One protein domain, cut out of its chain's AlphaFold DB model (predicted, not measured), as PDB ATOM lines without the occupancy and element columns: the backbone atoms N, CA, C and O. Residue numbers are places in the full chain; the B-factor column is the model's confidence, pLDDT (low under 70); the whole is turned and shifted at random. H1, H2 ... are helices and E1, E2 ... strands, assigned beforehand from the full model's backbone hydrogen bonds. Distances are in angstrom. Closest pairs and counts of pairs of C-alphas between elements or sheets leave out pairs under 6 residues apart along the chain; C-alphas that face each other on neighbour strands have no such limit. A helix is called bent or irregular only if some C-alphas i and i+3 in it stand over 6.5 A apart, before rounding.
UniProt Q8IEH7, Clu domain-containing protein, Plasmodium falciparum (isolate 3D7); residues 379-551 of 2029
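This is residues 379 to 551 of the 2029 residues of the protein "Clu domain-containing protein" of Plasmodium falciparum (isolate 3D7) (UniProt Q8IEH7). A small, strongly twisted sheet of four strands is held between two long helices, H2 over one face and H5 over the other, and both helices run on past the sheet. H1 folds back along the first part of H2 as a helical hairpin, and the short H3 sits near the other end of H2, while H4 only grazes the sheet. The printed part has 173 residues with five named helices and four named strands, in the order H1 H2 H3 H4 E1 E2 H5 E3 E4; the sheet order is E1 - E2 - E4 - E3, all antiparallel, and the class is mixed, helices and strands. The whole is only just compact, close to loose, with a radius of gyration of the C-alphas of 18.3 A, and is elongated, spanning 60 by 39 by 29 A.

H1 covers residues 383 to 393, beginning at C-alpha 383 at (421.775, 358.162, 333.494). H2, residues 407 to 437, is 45.7 A long and ends at C-alpha 437 at (441.928, 368.958, 318.356). H3 is residues 444 to 453 and H4 residues 463 to 469. E1, residues 477 to 481, and E2, residues 484 to 489, come next. H5, residues 499 to 526, is 39.1 A long; it has a kink of 43 degrees near residue 520 and is irregular, with C-alphas 522 and 525 9.1 A apart. E3 is residues 535 to 539, and E4, residues 542 to 548, is 19.7 A long and ends at C-alpha 548 at (425.599, 355.359, 330.754).

E1 and E2 form a hairpin, with N 479 and O 486 at 2.9 A; E2 and E4 are antiparallel neighbours, with N 487 and O 545 at 2.8 A; E3 and E4 form a hairpin, with N 537 and O 544 at 2.9 A. H2 and H5 are on opposite faces of this sheet, three layers in all. The closest C-alphas of H2 and E4 are those of Ser 425 and Ala 546, 5.9 A. H5 has a height over the sheet of 8.4 A and runs along the strands, at 19 degrees to E4 on the local plane. E2, H5 and E3 make a split strand-helix-strand unit, two strands running the same way with E4 between them, and its crossover is right-handed. H1 touches residues 410 to 421 of H2 at a shallow tilt of 13 degrees, opposite ways, closest at the C-alphas of Ala 390 and Phe 414, 4.9 A. H3 touches residues 431 to 435 of H2 as a helical hairpin at a steep tilt of 40 degrees, closest at the C-alphas of Ser 435 and Leu 450, 5.9 A. H2 and H5 are apart. Every O i to N i+4 pair is within hydrogen-bond range in H1, H2 and H3, against 2 of 3 in H4 and 22 of 24 in H5.

The C-alphas farthest apart are those of Met 401 and Glu 442, 60.6 A. The printed part has no cut; the link H1 to H2 is long. Mean pLDDT of the printed part is 77.3, with residues 396 to 405 and 434 to 453 among those under 70.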
ATOM      1  N   LEU A 379     424.072 368.174 332.399       47.27
ATOM      2  CA  LEU A 379     423.975 366.734 332.211       47.27
ATOM      3  C   LEU A 379     423.744 366.129 333.604       47.27
ATOM      4  O   LEU A 379     424.458 366.472 334.544       47.27
ATOM      5  N   SER A 380     422.720 365.291 333.780       51.96
ATOM      6  CA  SER A 380     422.457 364.721 335.107       51.96
ATOM      7  C   SER A 380     423.418 363.585 335.427       51.96
ATOM      8  O   SER A 380     423.587 362.683 334.606       51.96
ATOM      9  N   SER A 381     423.842 363.521 336.679       61.39
ATOM     10  CA  SER A 381     424.856 362.600 337.185       61.39
ATOM     11  C   SER A 381     424.479 361.117 337.302       61.39
ATOM     12  O   SER A 381     425.320 360.356 337.757       61.39
ATOM     13  N   ASN A 382     423.280 360.664 336.899       75.68
ATOM     14  CA  ASN A 382     422.855 359.256 337.055       75.68
ATOM     15  C   ASN A 382     421.996 358.720 335.883       75.68
ATOM     16  O   ASN A 382     420.839 358.333 336.067       75.68
ATOM     17  N   TRP A 383     422.531 358.678 334.654       84.18
ATOM     18  CA  TRP A 383     421.775 358.162 333.494       84.18
ATOM     19  C   TRP A 383     421.328 356.700 333.613       84.18
ATOM     20  O   TRP A 383     420.221 356.379 333.176       84.18
ATOM     21  N   HIS A 384     422.148 355.810 334.190       87.41
ATOM     22  CA  HIS A 384     421.782 354.394 334.344       87.41
ATOM     23  C   HIS A 384     420.520 354.239 335.192       87.41
ATOM     24  O   HIS A 384     419.559 353.618 334.733       87.41
ATOM     25  N   ASP A 385     420.495 354.848 336.379       82.64
ATOM     26  CA  ASP A 385     419.374 354.736 337.313       82.64
ATOM     27  C   ASP A 385     418.110 355.380 336.745       82.64
ATOM     28  O   ASP A 385     417.063 354.737 336.708       82.64
ATOM     29  N   ARG A 386     418.212 356.612 336.217       80.75
ATOM     30  CA  ARG A 386     417.075 357.343 335.630       80.75
ATOM     31  C   ARG A 386     416.349 356.517 334.571       80.75
ATOM     32  O   ARG A 386     415.127 356.368 334.630       80.75
ATOM     33  N   ILE A 387     417.091 355.948 333.620       87.28
ATOM     34  CA  ILE A 387     416.482 355.219 332.505       87.28
ATOM     35  C   ILE A 387     415.968 353.841 332.958       87.28
ATOM     36  O   ILE A 387     414.884 353.428 332.541       87.28
ATOM     37  N   ASN A 388     416.692 353.139 333.839       87.48
ATOM     38  CA  ASN A 388     416.254 351.845 334.377       87.48
ATOM     39  C   ASN A 388     415.036 351.957 335.309       87.48
ATOM     40  O   ASN A 388     414.223 351.029 335.335       87.48
ATOM     41  N   PHE A 389     414.896 353.069 336.033       83.11
ATOM     42  CA  PHE A 389     413.731 353.408 336.850       83.11
ATOM     43  C   PHE A 389     412.523 353.737 335.969       83.11
ATOM     44  O   PHE A 389     411.485 353.083 336.082       83.11
ATOM     45  N   ALA A 390     412.673 354.664 335.015       83.61
ATOM     46  CA  ALA A 390     411.597 355.033 334.094       83.61
ATOM     47  C   ALA A 390     411.074 353.827 333.290       83.61
ATOM     48  O   ALA A 390     409.866 353.662 333.148       83.61
ATOM     49  N   PHE A 391     411.967 352.936 332.841       87.52
ATOM     50  CA  PHE A 391     411.601 351.673 332.192       87.52
ATOM     51  C   PHE A 391     410.765 350.749 333.093       87.52
ATOM     52  O   PHE A 391     409.730 350.238 332.667       87.52
ATOM     53  N   ARG A 392     411.189 350.532 334.346       84.45
ATOM     54  CA  ARG A 392     410.486 349.641 335.288       84.45
ATOM     55  C   ARG A 392     409.120 350.184 335.699       84.45
ATOM     56  O   ARG A 392     408.194 349.396 335.897       84.45
ATOM     57  N   ASN A 393     408.978 351.506 335.752       82.01
ATOM     58  CA  ASN A 393     407.743 352.171 336.156       82.01
ATOM     59  C   ASN A 393     406.615 352.089 335.117       82.01
ATOM     60  O   ASN A 393     405.457 352.251 335.498       82.01
ATOM     61  N   ILE A 394     406.899 351.790 333.840       80.67
ATOM     62  CA  ILE A 394     405.876 351.664 332.777       80.67
ATOM     63  C   ILE A 394     404.698 350.790 333.252       80.67
ATOM     64  O   ILE A 394     403.541 351.210 333.189       80.67
ATOM     65  N   TRP A 395     405.007 349.631 333.844       73.32
ATOM     66  CA  TRP A 395     404.034 348.630 334.307       73.32
ATOM     67  C   TRP A 395     403.677 348.709 335.801       73.32
ATOM     68  O   TRP A 395     403.135 347.748 336.343       73.32
ATOM     69  N   ALA A 396     403.961 349.817 336.491       63.58
ATOM     70  CA  ALA A 396     403.710 349.954 337.934       63.58
ATOM     71  C   ALA A 396     402.225 350.161 338.328       63.58
ATOM     72  O   ALA A 396     401.938 350.327 339.512       63.58
ATOM     73  N   LEU A 397     401.282 350.104 337.369       50.57
ATOM     74  CA  LEU A 397     399.831 350.275 337.589       50.57
ATOM     75  C   LEU A 397     399.248 349.407 338.718       50.57
ATOM     76  O   LEU A 397     398.223 349.768 339.282       50.57
ATOM     77  N   SER A 398     399.819 348.228 338.976       49.76
ATOM     78  CA  SER A 398     399.171 347.201 339.801       49.76
ATOM     79  C   SER A 398     399.241 347.438 341.310       49.76
ATOM     80  O   SER A 398     398.420 346.873 342.026       49.76
ATOM     81  N   ASP A 399     400.200 348.237 341.795       49.65
ATOM     82  CA  ASP A 399     400.570 348.231 343.222       49.65
ATOM     83  C   ASP A 399     400.334 349.583 343.922       49.65
ATOM     84  O   ASP A 399     400.103 349.620 345.129       49.65
ATOM     85  N   TYR A 400     400.373 350.701 343.188       43.57
ATOM     86  CA  TYR A 400     400.152 352.042 343.743       43.57
ATOM     87  C   TYR A 400     398.703 352.488 343.523       43.57
ATOM     88  O   TYR A 400     398.364 353.038 342.478       43.57
ATOM     89  N   MET A 401     397.853 352.319 344.542       45.45
ATOM     90  CA  MET A 401     396.422 352.680 344.494       45.45
ATOM     91  C   MET A 401     396.127 354.186 344.309       45.45
ATOM     92  O   MET A 401     394.962 354.560 344.200       45.45
ATOM     93  N   TYR A 402     397.154 355.044 344.273       51.19
ATOM     94  CA  TYR A 402     397.036 356.508 344.238       51.19
ATOM     95  C   TYR A 402     397.720 357.188 343.032       51.19
ATOM     96  O   TYR A 402     397.748 358.415 342.982       51.19
ATOM     97  N   ASP A 403     398.275 356.447 342.060       52.22
ATOM     98  CA  ASP A 403     398.879 357.052 340.856       52.22
ATOM     99  C   ASP A 403     397.917 357.001 339.654       52.22
ATOM    100  O   ASP A 403     397.763 355.965 339.006       52.22
ATOM    101  N   GLU A 404     397.290 358.138 339.330       57.61
ATOM    102  CA  GLU A 404     396.352 358.278 338.200       57.61
ATOM    103  C   GLU A 404     397.008 358.105 336.812       57.61
ATOM    104  O   GLU A 404     396.301 358.015 335.803       57.61
ATOM    105  N   LYS A 405     398.347 358.068 336.715       66.83
ATOM    106  CA  LYS A 405     399.050 357.998 335.425       66.83
ATOM    107  C   LYS A 405     398.784 356.695 334.672       66.83
ATOM    108  O   LYS A 405     398.935 355.584 335.192       66.83
ATOM    109  N   SER A 406     398.517 356.833 333.378       70.96
ATOM    110  CA  SER A 406     398.380 355.711 332.447       70.96
ATOM    111  C   SER A 406     399.733 355.102 332.036       70.96
ATOM    112  O   SER A 406     400.771 355.767 332.060       70.96
ATOM    113  N   GLU A 407     399.736 353.839 331.581       69.35
ATOM    114  CA  GLU A 407     400.940 353.166 331.043       69.35
ATOM    115  C   GLU A 407     401.603 353.992 329.925       69.35
ATOM    116  O   GLU A 407     402.822 354.141 329.898       69.35
ATOM    117  N   GLY A 408     400.804 354.619 329.051       72.15
ATOM    118  CA  GLY A 408     401.304 355.457 327.955       72.15
ATOM    119  C   GLY A 408     401.931 356.788 328.393       72.15
ATOM    120  O   GLY A 408     402.719 357.366 327.643       72.15
ATOM    121  N   GLU A 409     401.620 357.286 329.592       74.75
ATOM    122  CA  GLU A 409     402.286 358.462 330.166       74.75
ATOM    123  C   GLU A 409     403.631 358.089 330.786       74.75
ATOM    124  O   GLU A 409     404.613 358.793 330.548       74.75
ATOM    125  N   ARG A 410     403.725 356.938 331.463       75.72
ATOM    126  CA  ARG A 410     405.010 356.417 331.960       75.72
ATOM    127  C   ARG A 410     405.923 355.933 330.819       75.72
ATOM    128  O   ARG A 410     407.128 356.172 330.858       75.72
ATOM    129  N   GLU A 411     405.371 355.391 329.729       79.29
ATOM    130  CA  GLU A 411     406.134 355.126 328.493       79.29
ATOM    131  C   GLU A 411     406.683 356.431 327.876       79.29
ATOM    132  O   GLU A 411     407.825 356.482 327.415       79.29
ATOM    133  N   LYS A 412     405.909 357.525 327.913       75.25
ATOM    134  CA  LYS A 412     406.367 358.855 327.478       75.25
ATOM    135  C   LYS A 412     407.484 359.398 328.377       75.25
ATOM    136  O   LYS A 412     408.427 359.977 327.848       75.25
ATOM    137  N   GLU A 413     407.409 359.212 329.695       74.61
ATOM    138  CA  GLU A 413     408.495 359.569 330.623       74.61
ATOM    139  C   GLU A 413     409.787 358.818 330.269       74.61
ATOM    140  O   GLU A 413     410.817 359.454 330.059       74.61
ATOM    141  N   PHE A 414     409.717 357.501 330.054       84.09
ATOM    142  CA  PHE A 414     410.849 356.700 329.573       84.09
ATOM    143  C   PHE A 414     411.424 357.197 328.230       84.09
ATOM    144  O   PHE A 414     412.643 357.294 328.077       84.09
ATOM    145  N   PHE A 415     410.584 357.579 327.261       82.36
ATOM    146  CA  PHE A 415     411.076 358.167 326.008       82.36
ATOM    147  C   PHE A 415     411.717 359.551 326.187       82.36
ATOM    148  O   PHE A 415     412.693 359.840 325.494       82.36
ATOM    149  N   ASN A 416     411.218 360.386 327.104       77.04
ATOM    150  CA  ASN A 416     411.844 361.673 327.419       77.04
ATOM    151  C   ASN A 416     413.249 361.460 328.012       77.04
ATOM    152  O   ASN A 416     414.193 362.128 327.602       77.04
ATOM    153  N   GLU A 417     413.403 360.498 328.929       80.72
ATOM    154  CA  GLU A 417     414.698 360.123 329.516       80.72
ATOM    155  C   GLU A 417     415.709 359.671 328.448       80.72
ATOM    156  O   GLU A 417     416.856 360.125 328.437       80.72
ATOM    157  N   LEU A 418     415.272 358.855 327.482       83.25
ATOM    158  CA  LEU A 418     416.093 358.460 326.332       83.25
ATOM    159  C   LEU A 418     416.464 359.639 325.415       83.25
ATOM    160  O   LEU A 418     417.587 359.686 324.908       83.25
ATOM    161  N   GLU A 419     415.547 360.584 325.176       76.12
ATOM    162  CA  GLU A 419     415.817 361.776 324.359       76.12
ATOM    163  C   GLU A 419     416.839 362.700 325.037       76.12
ATOM    164  O   GLU A 419     417.773 363.166 324.374       76.12
ATOM    165  N   LEU A 420     416.716 362.896 326.354       74.05
ATOM    166  CA  LEU A 420     417.673 363.654 327.159       74.05
ATOM    167  C   LEU A 420     419.053 362.975 327.166       74.05
ATOM    168  O   LEU A 420     420.033 363.626 326.813       74.05
ATOM    169  N   PHE A 421     419.140 361.664 327.433       83.05
ATOM    170  CA  PHE A 421     420.405 360.915 327.364       83.05
ATOM    171  C   PHE A 421     421.077 361.031 325.989       83.05
ATOM    172  O   PHE A 421     422.288 361.243 325.889       83.05
ATOM    173  N   HIS A 422     420.302 360.924 324.906       81.34
ATOM    174  CA  HIS A 422     420.803 361.083 323.542       81.34
ATOM    175  C   HIS A 422     421.310 362.513 323.280       81.34
ATOM    176  O   HIS A 422     422.372 362.681 322.676       81.34
ATOM    177  N   ALA A 423     420.600 363.548 323.746       72.12
ATOM    178  CA  ALA A 423     421.045 364.937 323.641       72.12
ATOM    179  C   ALA A 423     422.356 365.172 324.412       72.12
ATOM    180  O   ALA A 423     423.325 365.661 323.828       72.12
ATOM    181  N   SER A 424     422.413 364.739 325.673       73.08
ATOM    182  CA  SER A 424     423.590 364.806 326.542       73.08
ATOM    183  C   SER A 424     424.796 364.071 325.954       73.08
ATOM    184  O   SER A 424     425.880 364.644 325.853       73.08
ATOM    185  N   SER A 425     424.590 362.852 325.452       84.69
ATOM    186  CA  SER A 425     425.614 362.071 324.748       84.69
ATOM    187  C   SER A 425     426.148 362.781 323.501       84.69
ATOM    188  O   SER A 425     427.346 362.748 323.240       84.69
ATOM    189  N   ASN A 426     425.287 363.431 322.712       77.80
ATOM    190  CA  ASN A 426     425.722 364.153 321.512       77.80
ATOM    191  C   ASN A 426     426.538 365.407 321.863       77.80
ATOM    192  O   ASN A 426     427.544 365.676 321.210       77.80
ATOM    193  N   ILE A 427     426.121 366.160 322.888       68.26
ATOM    194  CA  ILE A 427     426.840 367.353 323.364       68.26
ATOM    195  C   ILE A 427     428.208 366.949 323.926       68.26
ATOM    196  O   ILE A 427     429.221 367.496 323.491       68.26
ATOM    197  N   GLY A 428     428.252 365.944 324.808       72.09
ATOM    198  CA  GLY A 428     429.494 365.413 325.371       72.09
ATOM    199  C   GLY A 428     430.444 364.870 324.299       72.09
ATOM    200  O   GLY A 428     431.612 365.242 324.279       72.09
ATOM    201  N   ALA A 429     429.948 364.085 323.338       82.07
ATOM    202  CA  ALA A 429     430.773 363.562 322.247       82.07
ATOM    203  C   ALA A 429     431.330 364.668 321.329       82.07
ATOM    204  O   ALA A 429     432.481 364.583 320.906       82.07
ATOM    205  N   CYS A 430     430.556 365.718 321.026       70.72
ATOM    206  CA  CYS A 430     431.076 366.872 320.289       70.72
ATOM    207  C   CYS A 430     432.138 367.631 321.099       70.72
ATOM    208  O   CYS A 430     433.197 367.931 320.551       70.72
ATOM    209  N   GLY A 431     431.892 367.893 322.389       67.35
ATOM    210  CA  GLY A 431     432.861 368.533 323.287       67.35
ATOM    211  C   GLY A 431     434.177 367.758 323.385       67.35
ATOM    212  O   GLY A 431     435.245 368.349 323.237       67.35
ATOM    213  N   LEU A 432     434.097 366.429 323.511       76.78
ATOM    214  CA  LEU A 432     435.248 365.530 323.510       76.78
ATOM    215  C   LEU A 432     436.070 365.669 322.221       76.78
ATOM    216  O   LEU A 432     437.275 365.894 322.291       76.78
ATOM    217  N   VAL A 433     435.439 365.610 321.042       73.07
ATOM    218  CA  VAL A 433     436.160 365.757 319.762       73.07
ATOM    219  C   VAL A 433     436.849 367.115 319.645       73.07
ATOM    220  O   VAL A 433     438.004 367.162 319.231       73.07
ATOM    221  N   TYR A 434     436.193 368.209 320.045       67.74
ATOM    222  CA  TYR A 434     436.848 369.519 320.062       67.74
ATOM    223  C   TYR A 434     438.038 369.550 321.035       67.74
ATOM    224  O   TYR A 434     439.111 369.997 320.642       67.74
ATOM    225  N   SER A 435     437.909 368.992 322.244       68.15
ATOM    226  CA  SER A 435     439.006 368.941 323.230       68.15
ATOM    227  C   SER A 435     440.250 368.166 322.758       68.15
ATOM    228  O   SER A 435     441.354 368.436 323.232       68.15
ATOM    229  N   LEU A 436     440.094 367.239 321.803       69.10
ATOM    230  CA  LEU A 436     441.195 366.467 321.210       69.10
ATOM    231  C   LEU A 436     441.966 367.237 320.129       69.10
ATOM    232  O   LEU A 436     443.170 367.019 319.986       69.10
ATOM    233  N   PHE A 437     441.295 368.117 319.381       62.80
ATOM    234  CA  PHE A 437     441.928 368.958 318.356       62.80
ATOM    235  C   PHE A 437     442.451 370.292 318.912       62.80
ATOM    236  O   PHE A 437     443.435 370.816 318.396       62.80
ATOM    237  N   VAL A 438     441.856 370.814 319.992       56.84
ATOM    238  CA  VAL A 438     442.327 372.029 320.673       56.84
ATOM    239  C   VAL A 438     443.669 371.757 321.371       56.84
ATOM    240  O   VAL A 438     443.747 371.260 322.501       56.84
ATOM    241  N   GLN A 439     444.755 372.096 320.679       50.85
ATOM    242  CA  GLN A 439     446.111 372.129 321.245       50.85
ATOM    243  C   GLN A 439     446.697 373.548 321.303       50.85
ATOM    244  O   GLN A 439     447.502 373.800 322.190       50.85
ATOM    245  N   ASN A 440     446.223 374.481 320.466       43.11
ATOM    246  CA  ASN A 440     446.837 375.802 320.257       43.11
ATOM    247  C   ASN A 440     445.915 376.988 320.635       43.11
ATOM    248  O   ASN A 440     445.865 377.977 319.908       43.11
ATOM    249  N   ILE A 441     445.146 376.887 321.723       42.35
ATOM    250  CA  ILE A 441     444.472 378.055 322.324       42.35
ATOM    251  C   ILE A 441     445.299 378.484 323.537       42.35
ATOM    252  O   ILE A 441     445.598 377.640 324.382       42.35
ATOM    253  N   GLU A 442     445.654 379.769 323.576       38.83
ATOM    254  CA  GLU A 442     446.546 380.403 324.563       38.83
ATOM    255  C   GLU A 442     445.965 380.420 325.986       38.83
ATOM    256  O   GLU A 442     446.722 380.425 326.952       38.83
ATOM    257  N   ASP A 443     444.635 380.342 326.125       41.86
ATOM    258  CA  ASP A 443     443.953 380.165 327.410       41.86
ATOM    259  C   ASP A 443     444.218 378.771 327.997       41.86
ATOM    260  O   ASP A 443     443.414 377.838 327.846       41.86
ATOM    261  N   ASP A 444     445.325 378.642 328.730       46.83
ATOM    262  CA  ASP A 444     445.640 377.455 329.525       46.83
ATOM    263  C   ASP A 444     444.475 377.074 330.454       46.83
ATOM    264  O   ASP A 444     444.248 375.886 330.669       46.83
ATOM    265  N   GLU A 445     443.679 378.022 330.963       48.27
ATOM    266  CA  GLU A 445     442.496 377.713 331.777       48.27
ATOM    267  C   GLU A 445     441.395 376.979 331.004       48.27
ATOM    268  O   GLU A 445     440.975 375.908 331.443       48.27
ATOM    269  N   LEU A 446     440.932 377.489 329.856       45.66
ATOM    270  CA  LEU A 446     439.868 376.836 329.076       45.66
ATOM    271  C   LEU A 446     440.345 375.493 328.512       45.66
ATOM    272  O   LEU A 446     439.604 374.504 328.492       45.66
ATOM    273  N   ASN A 447     441.601 375.455 328.070       47.52
ATOM    274  CA  ASN A 447     442.242 374.277 327.511       47.52
ATOM    275  C   ASN A 447     442.418 373.192 328.595       47.52
ATOM    276  O   ASN A 447     442.068 372.029 328.373       47.52
ATOM    277  N   ASN A 448     442.830 373.580 329.812       52.12
ATOM    278  CA  ASN A 448     442.806 372.701 330.982       52.12
ATOM    279  C   ASN A 448     441.383 372.333 331.407       52.12
ATOM    280  O   ASN A 448     441.175 371.186 331.771       52.12
ATOM    281  N   TYR A 449     440.400 373.234 331.373       50.27
ATOM    282  CA  TYR A 449     439.026 372.944 331.798       50.27
ATOM    283  C   TYR A 449     438.384 371.878 330.905       50.27
ATOM    284  O   TYR A 449     437.908 370.859 331.401       50.27
ATOM    285  N   LEU A 450     438.458 372.040 329.580       51.10
ATOM    286  CA  LEU A 450     437.960 371.043 328.629       51.10
ATOM    287  C   LEU A 450     438.683 369.694 328.777       51.10
ATOM    288  O   LEU A 450     438.029 368.653 328.736       51.10
ATOM    289  N   LYS A 451     440.002 369.694 329.012       57.13
ATOM    290  CA  LYS A 451     440.783 368.466 329.250       57.13
ATOM    291  C   LYS A 451     440.544 367.844 330.634       57.13
ATOM    292  O   LYS A 451     440.621 366.627 330.755       57.13
ATOM    293  N   LYS A 452     440.206 368.637 331.656       63.48
ATOM    294  CA  LYS A 452     439.818 368.180 333.006       63.48
ATOM    295  C   LYS A 452     438.401 367.599 333.033       63.48
ATOM    296  O   LYS A 452     438.155 366.676 333.800       63.48
ATOM    297  N   CYS A 453     437.491 368.093 332.189       65.11
ATOM    298  CA  CYS A 453     436.137 367.546 332.050       65.11
ATOM    299  C   CYS A 453     436.141 366.092 331.548       65.11
ATOM    300  O   CYS A 453     435.424 365.256 332.091       65.11
ATOM    301  N   PHE A 454     436.941 365.777 330.524       76.30
ATOM    302  CA  PHE A 454     436.994 364.437 329.930       76.30
ATOM    303  C   PHE A 454     438.143 363.607 330.513       76.30
ATOM    304  O   PHE A 454     439.266 363.612 330.012       76.30
ATOM    305  N   VAL A 455     437.846 362.834 331.556       77.58
ATOM    306  CA  VAL A 455     438.822 361.975 332.236       77.58
ATOM    307  C   VAL A 455     439.113 360.734 331.388       77.58
ATOM    308  O   VAL A 455     438.241 359.888 331.196       77.58
ATOM    309  N   GLN A 456     440.341 360.586 330.884       83.06
ATOM    310  CA  GLN A 456     440.726 359.398 330.113       83.06
ATOM    311  C   GLN A 456     440.800 358.144 331.010       83.06
ATOM    312  O   GLN A 456     441.580 358.083 331.966       83.06
ATOM    313  N   ILE A 457     440.019 357.115 330.665       85.10
ATOM    314  CA  ILE A 457     439.983 355.822 331.359       85.10
ATOM    315  C   ILE A 457     440.953 354.848 330.684       85.10
ATOM    316  O   ILE A 457     440.660 354.272 329.636       85.10
ATOM    317  N   ASN A 458     442.078 354.597 331.348       83.72
ATOM    318  CA  ASN A 458     443.033 353.548 330.991       83.72
ATOM    319  C   ASN A 458     443.051 352.451 332.071       83.72
ATOM    320  O   ASN A 458     442.517 352.630 333.169       83.72
ATOM    321  N   LYS A 459     443.718 351.324 331.778       82.02
ATOM    322  CA  LYS A 459     443.908 350.197 332.713       82.02
ATOM    323  C   LYS A 459     444.564 350.613 334.042       82.02
ATOM    324  O   LYS A 459     444.335 349.956 335.049       82.02
ATOM    325  N   GLU A 460     445.370 351.672 334.020       79.51
ATOM    326  CA  GLU A 460     446.124 352.196 335.167       79.51
ATOM    327  C   GLU A 460     445.300 353.183 336.007       79.51
ATOM    328  O   GLU A 460     445.167 352.984 337.208       79.51
ATOM    329  N   ASN A 461     444.699 354.200 335.378       76.73
ATOM    330  CA  ASN A 461     444.017 355.291 336.091       76.73
ATOM    331  C   ASN A 461     442.723 354.851 336.796       76.73
ATOM    332  O   ASN A 461     442.440 355.308 337.895       76.73
ATOM    333  N   TYR A 462     441.924 353.988 336.155       78.74
ATOM    334  CA  TYR A 462     440.618 353.550 336.668       78.74
ATOM    335  C   TYR A 462     440.387 352.062 336.359       78.74
ATOM    336  O   TYR A 462     439.514 351.722 335.552       78.74
ATOM    337  N   PRO A 463     441.156 351.139 336.972       79.07
ATOM    338  CA  PRO A 463     441.121 349.712 336.641       79.07
ATOM    339  C   PRO A 463     439.734 349.087 336.827       79.07
ATOM    340  O   PRO A 463     439.349 348.213 336.052       79.07
ATOM    341  N   HIS A 464     438.959 349.549 337.813       80.65
ATOM    342  CA  HIS A 464     437.610 349.058 338.094       80.65
ATOM    343  C   HIS A 464     436.607 349.443 336.986       80.65
ATOM    344  O   HIS A 464     435.865 348.577 336.519       80.65
ATOM    345  N   ILE A 465     436.651 350.685 336.476       84.46
ATOM    346  CA  ILE A 465     435.836 351.121 335.326       84.46
ATOM    347  C   ILE A 465     436.333 350.448 334.040       84.46
ATOM    348  O   ILE A 465     435.547 349.859 333.295       84.46
ATOM    349  N   TYR A 466     437.648 350.467 333.799       85.83
ATOM    350  CA  TYR A 466     438.268 349.885 332.607       85.83
ATOM    351  C   TYR A 466     438.021 348.370 332.500       85.83
ATOM    352  O   TYR A 466     437.841 347.861 331.400       85.83
ATOM    353  N   LYS A 467     437.930 347.630 333.618       83.09
ATOM    354  CA  LYS A 467     437.566 346.198 333.632       83.09
ATOM    355  C   LYS A 467     436.197 345.929 332.996       83.09
ATOM    356  O   LYS A 467     436.019 344.867 332.399       83.09
ATOM    357  N   ILE A 468     435.251 346.858 333.142       83.80
ATOM    358  CA  ILE A 468     433.877 346.759 332.633       83.80
ATOM    359  C   ILE A 468     433.788 347.339 331.224       83.80
ATOM    360  O   ILE A 468     433.356 346.662 330.292       83.80
ATOM    361  N   TYR A 469     434.233 348.585 331.056       88.08
ATOM    362  CA  TYR A 469     434.110 349.331 329.805       88.08
ATOM    363  C   TYR A 469     435.223 349.033 328.795       88.08
ATOM    364  O   TYR A 469     435.221 349.653 327.739       88.08
ATOM    365  N   LYS A 470     436.118 348.068 329.086       86.69
ATOM    366  CA  LYS A 470     437.271 347.669 328.258       86.69
ATOM    367  C   LYS A 470     436.948 347.767 326.759       86.69
ATOM    368  O   LYS A 470     435.968 347.150 326.322       86.69
ATOM    369  N   PRO A 471     437.768 348.480 325.967       87.87
ATOM    370  CA  PRO A 471     437.480 348.642 324.558       87.87
ATOM    371  C   PRO A 471     437.681 347.318 323.816       87.87
ATOM    372  O   PRO A 471     438.400 346.422 324.275       87.87
ATOM    373  N   LYS A 472     437.031 347.184 322.654       86.96
ATOM    374  CA  LYS A 472     437.138 345.970 321.828       86.96
ATOM    375  C   LYS A 472     438.511 345.843 321.171       86.96
ATOM    376  O   LYS A 472     439.002 344.725 321.030       86.96
ATOM    377  N   PHE A 473     439.122 346.967 320.800       87.39
ATOM    378  CA  PHE A 473     440.433 347.018 320.157       87.39
ATOM    379  C   PHE A 473     441.437 347.811 320.997       87.39
ATOM    380  O   PHE A 473     441.057 348.543 321.907       87.39
ATOM    381  N   GLU A 474     442.726 347.610 320.732       79.85
ATOM    382  CA  GLU A 474     443.805 348.098 321.599       79.85
ATOM    383  C   GLU A 474     444.096 349.597 321.433       79.85
ATOM    384  O   GLU A 474     444.466 350.237 322.413       79.85
ATOM    385  N   ASP A 475     443.873 350.160 320.238       84.34
ATOM    386  CA  ASP A 475     444.090 351.591 319.973       84.34
ATOM    387  C   ASP A 475     442.825 352.443 320.231       84.34
ATOM    388  O   ASP A 475     442.887 353.666 320.138       84.34
ATOM    389  N   ASP A 476     441.673 351.832 320.541       89.65
ATOM    390  CA  ASP A 476     440.441 352.541 320.928       89.65
ATOM    391  C   ASP A 476     440.638 353.297 322.261       89.65
ATOM    392  O   ASP A 476     441.183 352.754 323.225       89.65
ATOM    393  N   LEU A 477     440.119 354.526 322.361       87.87
ATOM    394  CA  LEU A 477     440.253 355.367 323.561       87.87
ATOM    395  C   LEU A 477     438.943 355.438 324.350       87.87
ATOM    396  O   LEU A 477     437.864 355.454 323.759       87.87
ATOM    397  N   ILE A 478     439.023 355.545 325.680       90.37
ATOM    398  CA  ILE A 478     437.853 355.704 326.555       90.37
ATOM    399  C   ILE A 478     438.000 356.971 327.391       90.37
ATOM    400  O   ILE A 478     439.044 357.207 327.995       90.37
ATOM    401  N   PHE A 479     436.926 357.749 327.467       88.58
ATOM    402  CA  PHE A 479     436.803 358.931 328.311       88.58
ATOM    403  C   PHE A 479     435.542 358.839 329.172       88.58
ATOM    404  O   PHE A 479     434.511 358.348 328.717       88.58
ATOM    405  N   LEU A 480     435.616 359.333 330.401       85.82
ATOM    406  CA  LEU A 480     434.477 359.581 331.275       85.82
ATOM    407  C   LEU A 480     434.197 361.080 331.303       85.82
ATOM    408  O   LEU A 480     435.124 361.875 331.446       85.82
ATOM    409  N   PHE A 481     432.928 361.457 331.211       80.54
ATOM    410  CA  PHE A 481     432.483 362.799 331.562       80.54
ATOM    411  C   PHE A 481     431.093 362.703 332.181       80.54
ATOM    412  O   PHE A 481     430.179 362.137 331.575       80.54
ATOM    413  N   ASP A 482     430.969 363.227 333.403       75.63
ATOM    414  CA  ASP A 482     429.794 363.030 334.254       75.63
ATOM    415  C   ASP A 482     429.432 361.523 334.336       75.63
ATOM    416  O   ASP A 482     430.317 360.696 334.568       75.63
ATOM    417  N   SER A 483     428.177 361.132 334.103       80.37
ATOM    418  CA  SER A 483     427.734 359.731 334.123       80.37
ATOM    419  C   SER A 483     427.665 359.079 332.736       80.37
ATOM    420  O   SER A 483     426.871 358.162 332.511       80.37
ATOM    421  N   ILE A 484     428.488 359.541 331.787       87.94
ATOM    422  CA  ILE A 484     428.569 358.987 330.430       87.94
ATOM    423  C   ILE A 484     430.005 358.548 330.114       87.94
ATOM    424  O   ILE A 484     430.955 359.330 330.177       87.94
ATOM    425  N   VAL A 485     430.146 357.285 329.711       91.11
ATOM    426  CA  VAL A 485     431.390 356.711 329.190       91.11
ATOM    427  C   VAL A 485     431.395 356.822 327.667       91.11
ATOM    428  O   VAL A 485     430.511 356.298 326.989       91.11
ATOM    429  N   PHE A 486     432.411 357.483 327.120       92.27
ATOM    430  CA  PHE A 486     432.622 357.706 325.695       92.27
ATOM    431  C   PHE A 486     433.768 356.829 325.183       92.27
ATOM    432  O   PHE A 486     434.926 357.050 325.524       92.27
ATOM    433  N   THR A 487     433.463 355.855 324.326       93.31
ATOM    434  CA  THR A 487     434.466 355.043 323.617       93.31
ATOM    435  C   THR A 487     434.679 355.590 322.208       93.31
ATOM    436  O   THR A 487     433.762 355.564 321.383       93.31
ATOM    437  N   ILE A 488     435.886 356.067 321.919       89.65
ATOM    438  CA  ILE A 488     436.329 356.492 320.591       89.65
ATOM    439  C   ILE A 488     436.857 355.271 319.840       89.65
ATOM    440  O   ILE A 488     437.827 354.642 320.257       89.65
ATOM    441  N   VAL A 489     436.228 354.961 318.709       89.71
ATOM    442  CA  VAL A 489     436.597 353.813 317.875       89.71
ATOM    443  C   VAL A 489     437.731 354.202 316.931       89.71
ATOM    444  O   VAL A 489     437.556 355.100 316.106       89.71
ATOM    445  N   LEU A 490     438.853 353.488 317.012       83.13
ATOM    446  CA  LEU A 490     440.025 353.627 316.140       83.13
ATOM    447  C   LEU A 490     440.425 352.269 315.519       83.13
ATOM    448  O   LEU A 490     440.697 352.186 314.320       83.13
ATOM    449  N   GLY A 491     440.342 351.171 316.277       83.53
ATOM    450  CA  GLY A 491     440.712 349.823 315.827       83.53
ATOM    451  C   GLY A 491     442.025 349.325 316.436       83.53
ATOM    452  O   GLY A 491     442.310 349.583 317.603       83.53
ATOM    453  N   SER A 492     442.801 348.546 315.679       82.64
ATOM    454  CA  SER A 492     444.083 347.999 316.150       82.64
ATOM    455  C   SER A 492     445.112 347.980 315.029       82.64
ATOM    456  O   SER A 492     444.987 347.231 314.059       82.64
ATOM    457  N   THR A 493     446.162 348.781 315.178       73.58
ATOM    458  CA  THR A 493     447.322 348.780 314.284       73.58
ATOM    459  C   THR A 493     448.180 347.523 314.442       73.58
ATOM    460  O   THR A 493     448.763 347.081 313.456       73.58
ATOM    461  N   LYS A 494     448.203 346.902 315.631       74.21
ATOM    462  CA  LYS A 494     448.918 345.637 315.887       74.21
ATOM    463  C   LYS A 494     448.259 344.444 315.198       74.21
ATOM    464  O   LYS A 494     448.937 343.660 314.548       74.21
ATOM    465  N   ASP A 495     446.936 344.338 315.312       72.69
ATOM    466  CA  ASP A 495     446.159 343.217 314.763       72.69
ATOM    467  C   ASP A 495     445.733 343.471 313.291       72.69
ATOM    468  O   ASP A 495     444.941 342.724 312.721       72.69
ATOM    469  N   ASN A 496     446.233 344.552 312.668       73.90
ATOM    470  CA  ASN A 496     445.881 345.027 311.319       73.90
ATOM    471  C   ASN A 496     444.360 345.251 311.100       73.90
ATOM    472  O   ASN A 496     443.826 345.105 309.996       73.90
ATOM    473  N   ILE A 497     443.644 345.630 312.162       79.33
ATOM    474  CA  ILE A 497     442.205 345.910 312.155       79.33
ATOM    475  C   ILE A 497     441.993 347.389 311.846       79.33
ATOM    476  O   ILE A 497     442.106 348.255 312.717       79.33
ATOM    477  N   ASN A 498     441.634 347.682 310.596       77.46
ATOM    478  CA  ASN A 498     441.323 349.046 310.185       77.46
ATOM    479  C   ASN A 498     440.026 349.584 310.830       77.46
ATOM    480  O   ASN A 498     439.117 348.837 311.213       77.46
ATOM    481  N   TYR A 499     439.908 350.913 310.875       81.90
ATOM    482  CA  TYR A 499     438.746 351.620 311.422       81.90
ATOM    483  C   TYR A 499     437.411 351.180 310.819       81.90
ATOM    484  O   TYR A 499     436.411 351.095 311.528       81.90
ATOM    485  N   ASN A 500     437.358 350.860 309.524       81.50
ATOM    486  CA  ASN A 500     436.116 350.431 308.885       81.50
ATOM    487  C   ASN A 500     435.665 349.030 309.339       81.50
ATOM    488  O   ASN A 500     434.458 348.779 309.386       81.50
ATOM    489  N   ILE A 501     436.585 348.133 309.707       82.83
ATOM    490  CA  ILE A 501     436.276 346.846 310.349       82.83
ATOM    491  C   ILE A 501     435.839 347.084 311.798       82.83
ATOM    492  O   ILE A 501     434.738 346.669 312.165       82.83
ATOM    493  N   ALA A 502     436.618 347.837 312.582       86.72
ATOM    494  CA  ALA A 502     436.284 348.175 313.970       86.72
ATOM    495  C   ALA A 502     434.887 348.819 314.081       86.72
ATOM    496  O   ALA A 502     434.010 348.358 314.815       86.72
ATOM    497  N   ARG A 503     434.612 349.813 313.230       87.44
ATOM    498  CA  ARG A 503     433.311 350.475 313.092       87.44
ATOM    499  C   ARG A 503     432.177 349.517 312.732       87.44
ATOM    500  O   ARG A 503     431.058 349.702 313.215       87.44
ATOM    501  N   LYS A 504     432.404 348.519 311.868       86.36
ATOM    502  CA  LYS A 504     431.396 347.486 311.550       86.36
ATOM    503  C   LYS A 504     431.102 346.602 312.764       86.36
ATOM    504  O   LYS A 504     429.941 346.263 312.971       86.36
ATOM    505  N   ILE A 505     432.104 346.297 313.582       88.37
ATOM    506  CA  ILE A 505     431.945 345.471 314.785       88.37
ATOM    507  C   ILE A 505     431.177 346.237 315.871       88.37
ATOM    508  O   ILE A 505     430.182 345.715 316.366       88.37
ATOM    509  N   TYR A 506     431.489 347.513 316.131       92.49
ATOM    510  CA  TYR A 506     430.655 348.353 317.010       92.49
ATOM    511  C   TYR A 506     429.233 348.594 316.457       92.49
ATOM    512  O   TYR A 506     428.283 348.645 317.231       92.49
ATOM    513  N   ASN A 507     429.032 348.669 315.128       90.73
ATOM    514  CA  ASN A 507     427.672 348.654 314.552       90.73
ATOM    515  C   ASN A 507     426.936 347.337 314.851       90.73
ATOM    516  O   ASN A 507     425.713 347.343 314.967       90.73
ATOM    517  N   ASN A 508     427.637 346.201 314.875       90.27
ATOM    518  CA  ASN A 508     427.030 344.906 315.177       90.27
ATOM    519  C   ASN A 508     426.708 344.790 316.673       90.27
ATOM    520  O   ASN A 508     425.616 344.337 316.993       90.27
ATOM    521  N   ASP A 509     427.586 345.275 317.560       90.57
ATOM    522  CA  ASP A 509     427.318 345.398 319.003       90.57
ATOM    523  C   ASP A 509     426.065 346.253 319.248       90.57
ATOM    524  O   ASP A 509     425.100 345.783 319.839       90.57
ATOM    525  N   LEU A 510     425.974 347.448 318.654       91.04
ATOM    526  CA  LEU A 510     424.775 348.284 318.778       91.04
ATOM    527  C   LEU A 510     423.495 347.586 318.277       91.04
ATOM    528  O   LEU A 510     422.443 347.713 318.899       91.04
ATOM    529  N   LYS A 511     423.554 346.822 317.175       90.61
ATOM    530  CA  LYS A 511     422.397 346.031 316.709       90.61
ATOM    531  C   LYS A 511     422.033 344.920 317.694       90.61
ATOM    532  O   LYS A 511     420.847 344.710 317.918       90.61
ATOM    533  N   GLY A 512     423.019 344.236 318.276       89.52
ATOM    534  CA  GLY A 512     422.804 343.243 319.330       89.52
ATOM    535  C   GLY A 512     422.134 343.860 320.555       89.52
ATOM    536  O   GLY A 512     421.106 343.359 321.001       89.52
ATOM    537  N   LYS A 513     422.622 345.018 321.019       91.55
ATOM    538  CA  LYS A 513     421.983 345.824 322.075       91.55
ATOM    539  C   LYS A 513     420.540 346.191 321.747       91.55
ATOM    540  O   LYS A 513     419.681 346.021 322.599       91.55
ATOM    541  N   MET A 514     420.242 346.626 320.517       91.01
ATOM    542  CA  MET A 514     418.857 346.893 320.103       91.01
ATOM    543  C   MET A 514     417.961 345.654 320.240       91.01
ATOM    544  O   MET A 514     416.847 345.774 320.738       91.01
ATOM    545  N   VAL A 515     418.443 344.479 319.819       88.45
ATOM    546  CA  VAL A 515     417.699 343.216 319.945       88.45
ATOM    547  C   VAL A 515     417.510 342.832 321.413       88.45
ATOM    548  O   VAL A 515     416.404 342.457 321.796       88.45
ATOM    549  N   LEU A 516     418.537 342.991 322.255       88.75
ATOM    550  CA  LEU A 516     418.409 342.792 323.700       88.75
ATOM    551  C   LEU A 516     417.400 343.757 324.325       88.75
ATOM    552  O   LEU A 516     416.584 343.306 325.113       88.75
ATOM    553  N   CYS A 517     417.397 345.042 323.960       90.70
ATOM    554  CA  CYS A 517     416.400 345.999 324.444       90.70
ATOM    555  C   CYS A 517     414.973 345.565 324.074       90.70
ATOM    556  O   CYS A 517     414.110 345.549 324.948       90.70
ATOM    557  N   ASP A 518     414.733 345.155 322.820       87.12
ATOM    558  CA  ASP A 518     413.428 344.631 322.384       87.12
ATOM    559  C   ASP A 518     413.015 343.378 323.189       87.12
ATOM    560  O   ASP A 518     411.841 343.191 323.503       87.12
ATOM    561  N   CYS A 519     413.977 342.533 323.563       88.71
ATOM    562  CA  CYS A 519     413.734 341.319 324.341       88.71
ATOM    563  C   CYS A 519     413.510 341.577 325.839       88.71
ATOM    564  O   CYS A 519     412.589 341.016 326.425       88.71
ATOM    565  N   ILE A 520     414.312 342.447 326.456       90.16
ATOM    566  CA  ILE A 520     414.175 342.862 327.861       90.16
ATOM    567  C   ILE A 520     412.845 343.599 328.056       90.16
ATOM    568  O   ILE A 520     412.154 343.369 329.045       90.16
ATOM    569  N   TYR A 521     412.428 344.409 327.078       87.54
ATOM    570  CA  TYR A 521     411.107 345.040 327.073       87.54
ATOM    571  C   TYR A 521     409.968 344.003 327.101       87.54
ATOM    572  O   TYR A 521     409.000 344.180 327.840       87.54
ATOM    573  N   ASN A 522     410.097 342.877 326.386       86.41
ATOM    574  CA  ASN A 522     409.103 341.793 326.422       86.41
ATOM    575  C   ASN A 522     409.051 341.044 327.769       86.41
ATOM    576  O   ASN A 522     407.989 340.534 328.122       86.41
ATOM    577  N   LEU A 523     410.142 341.019 328.548       86.99
ATOM    578  CA  LEU A 523     410.152 340.499 329.929       86.99
ATOM    579  C   LEU A 523     409.433 341.435 330.930       86.99
ATOM    580  O   LEU A 523     409.119 341.027 332.053       86.99
ATOM    581  N   LYS A 524     409.150 342.684 330.531       84.51
ATOM    582  CA  LYS A 524     408.473 343.716 331.332       84.51
ATOM    583  C   LYS A 524     409.127 343.921 332.713       84.51
ATOM    584  O   LYS A 524     410.340 343.777 332.872       84.51
ATOM    585  N   ARG A 525     408.323 344.234 333.740       73.33
ATOM    586  CA  ARG A 525     408.740 344.465 335.140       73.33
ATOM    587  C   ARG A 525     409.483 343.286 335.787       73.33
ATOM    588  O   ARG A 525     410.204 343.509 336.751       73.33
ATOM    589  N   LYS A 526     409.355 342.056 335.267       80.12
ATOM    590  CA  LYS A 526     410.092 340.883 335.779       80.12
ATOM    591  C   LYS A 526     411.565 340.855 335.349       80.12
ATOM    592  O   LYS A 526     412.325 340.041 335.857       80.12
ATOM    593  N   SER A 527     411.987 341.722 334.426       86.66
ATOM    594  CA  SER A 527     413.373 341.752 333.948       86.66
ATOM    595  C   SER A 527     414.385 342.069 335.062       86.66
ATOM    596  O   SER A 527     414.488 343.197 335.558       86.66
ATOM    597  N   LYS A 528     415.231 341.079 335.375       86.90
ATOM    598  CA  LYS A 528     416.439 341.267 336.198       86.90
ATOM    599  C   LYS A 528     417.591 341.917 335.409       86.90
ATOM    600  O   LYS A 528     418.663 342.147 335.956       86.90
ATOM    601  N   PHE A 529     417.385 342.231 334.130       90.88
ATOM    602  CA  PHE A 529     418.368 342.887 333.265       90.88
ATOM    603  C   PHE A 529     418.266 344.415 333.303       90.88
ATOM    604  O   PHE A 529     417.165 344.971 333.291       90.88
ATOM    605  N   CYS A 530     419.399 345.116 333.270       88.94
ATOM    606  CA  CYS A 530     419.408 346.533 332.910       88.94
ATOM    607  C   CYS A 530     419.227 346.691 331.389       88.94
ATOM    608  O   CYS A 530     419.581 345.796 330.618       88.94
ATOM    609  N   LEU A 531     418.712 347.833 330.928       90.15
ATOM    610  CA  LEU A 531     418.663 348.110 329.489       90.15
ATOM    611  C   LEU A 531     420.077 348.428 328.957       90.15
ATOM    612  O   LEU A 531     420.685 349.390 329.432       90.15
ATOM    613  N   PRO A 532     420.616 347.686 327.966       90.05
ATOM    614  CA  PRO A 532     421.968 347.896 327.443       90.05
ATOM    615  C   PRO A 532     421.997 349.057 326.433       90.05
ATOM    616  O   PRO A 532     422.219 348.879 325.234       90.05
ATOM    617  N   ILE A 533     421.718 350.264 326.917       90.69
ATOM    618  CA  ILE A 533     421.574 351.469 326.096       90.69
ATOM    619  C   ILE A 533     422.944 352.009 325.689       90.69
ATOM    620  O   ILE A 533     423.841 352.169 326.510       90.69
ATOM    621  N   ALA A 534     423.076 352.344 324.409       91.93
ATOM    622  CA  ALA A 534     424.226 353.048 323.867       91.93
ATOM    623  C   ALA A 534     423.771 354.016 322.767       91.93
ATOM    624  O   ALA A 534     422.910 353.674 321.951       91.93
ATOM    625  N   ASN A 535     424.367 355.205 322.713       90.62
ATOM    626  CA  ASN A 535     424.228 356.134 321.595       90.62
ATOM    627  C   ASN A 535     425.476 356.063 320.698       90.62
ATOM    628  O   ASN A 535     426.596 355.936 321.184       90.62
ATOM    629  N   GLN A 536     425.291 356.154 319.381       91.50
ATOM    630  CA  GLN A 536     426.371 356.112 318.396       91.50
ATOM    631  C   GLN A 536     426.439 357.439 317.645       91.50
ATOM    632  O   GLN A 536     425.623 357.710 316.760       91.50
ATOM    633  N   ILE A 537     427.473 358.215 317.948       84.80
ATOM    634  CA  ILE A 537     427.750 359.511 317.346       84.80
ATOM    635  C   ILE A 537     428.820 359.332 316.262       84.80
ATOM    636  O   ILE A 537     429.898 358.804 316.522       84.80
ATOM    637  N   ASP A 538     428.532 359.786 315.040       79.30
ATOM    638  CA  ASP A 538     429.536 359.966 313.982       79.30
ATOM    639  C   ASP A 538     429.765 361.485 313.805       79.30
ATOM    640  O   ASP A 538     428.897 362.174 313.263       79.30
ATOM    641  N   PHE A 539     430.907 362.019 314.255       69.70
ATOM    642  CA  PHE A 539     431.231 363.459 314.227       69.70
ATOM    643  C   PHE A 539     432.677 363.694 313.766       69.70
ATOM    644  O   PHE A 539     433.565 362.930 314.121       69.70
ATOM    645  N   MET A 540     432.908 364.696 312.905       63.72
ATOM    646  CA  MET A 540     434.210 364.969 312.248       63.72
ATOM    647  C   MET A 540     434.916 363.735 311.639       63.72
ATOM    648  O   MET A 540     436.128 363.706 311.485       63.72
ATOM    649  N   GLY A 541     434.156 362.699 311.266       65.07
ATOM    650  CA  GLY A 541     434.679 361.430 310.747       65.07
ATOM    651  C   GLY A 541     435.062 360.389 311.804       65.07
ATOM    652  O   GLY A 541     435.168 359.206 311.467       65.07
ATOM    653  N   MET A 542     435.155 360.792 313.072       74.54
ATOM    654  CA  MET A 542     435.282 359.904 314.226       74.54
ATOM    655  C   MET A 542     433.958 359.208 314.528       74.54
ATOM    656  O   MET A 542     432.877 359.736 314.246       74.54
ATOM    657  N   ARG A 543     434.056 358.033 315.150       87.29
ATOM    658  CA  ARG A 543     432.927 357.339 315.759       87.29
ATOM    659  C   ARG A 543     433.120 357.275 317.260       87.29
ATOM    660  O   ARG A 543     434.154 356.806 317.727       87.29
ATOM    661  N   ILE A 544     432.081 357.673 317.979       89.05
ATOM    662  CA  ILE A 544     432.021 357.637 319.433       89.05
ATOM    663  C   ILE A 544     430.787 356.838 319.845       89.05
ATOM    664  O   ILE A 544     429.685 357.070 319.342       89.05
ATOM    665  N   ILE A 545     430.983 355.880 320.744       94.26
ATOM    666  CA  ILE A 545     429.913 355.152 321.422       94.26
ATOM    667  C   ILE A 545     429.793 355.732 322.829       94.26
ATOM    668  O   ILE A 545     430.760 355.696 323.582       94.26
ATOM    669  N   ALA A 546     428.631 356.287 323.157       92.16
ATOM    670  CA  ALA A 546     428.319 356.821 324.476       92.16
ATOM    671  C   ALA A 546     427.409 355.838 325.223       92.16
ATOM    672  O   ALA A 546     426.364 355.445 324.701       92.16
ATOM    673  N   GLU A 547     427.797 355.441 326.430       92.95
ATOM    674  CA  GLU A 547     427.064 354.512 327.295       92.95
ATOM    675  C   GLU A 547     426.873 355.145 328.681       92.95
ATOM    676  O   GLU A 547     427.773 355.851 329.141       92.95
ATOM    677  N   PRO A 548     425.744 354.915 329.374       91.10
ATOM    678  CA  PRO A 548     425.599 355.359 330.754       91.10
ATOM    679  C   PRO A 548     426.608 354.628 331.653       91.10
ATOM    680  O   PRO A 548     426.896 353.441 331.451       91.10
ATOM    681  N   LEU A 549     427.138 355.336 332.650       87.66
ATOM    682  CA  LEU A 549     427.943 354.748 333.716       87.66
ATOM    683  C   LEU A 549     427.028 353.936 334.645       87.66
ATOM    684  O   LEU A 549     426.072 354.467 335.205       87.66
ATOM    685  N   ILE A 550     427.316 352.644 334.777       84.51
ATOM    686  CA  ILE A 550     426.638 351.719 335.694       84.51
ATOM    687  C   ILE A 550     427.058 352.054 337.138       84.51
ATOM    688  O   ILE A 550     428.225 352.393 337.339       84.51
ATOM    689  N   PRO A 551     426.175 351.939 338.149       75.09
ATOM    690  CA  PRO A 551     426.539 352.118 339.550       75.09
ATOM    691  C   PRO A 551     427.642 351.132 339.951       75.09
ATOM    692  O   PRO A 551     427.489 349.912 339.882       75.09
TER     693      PRO A 551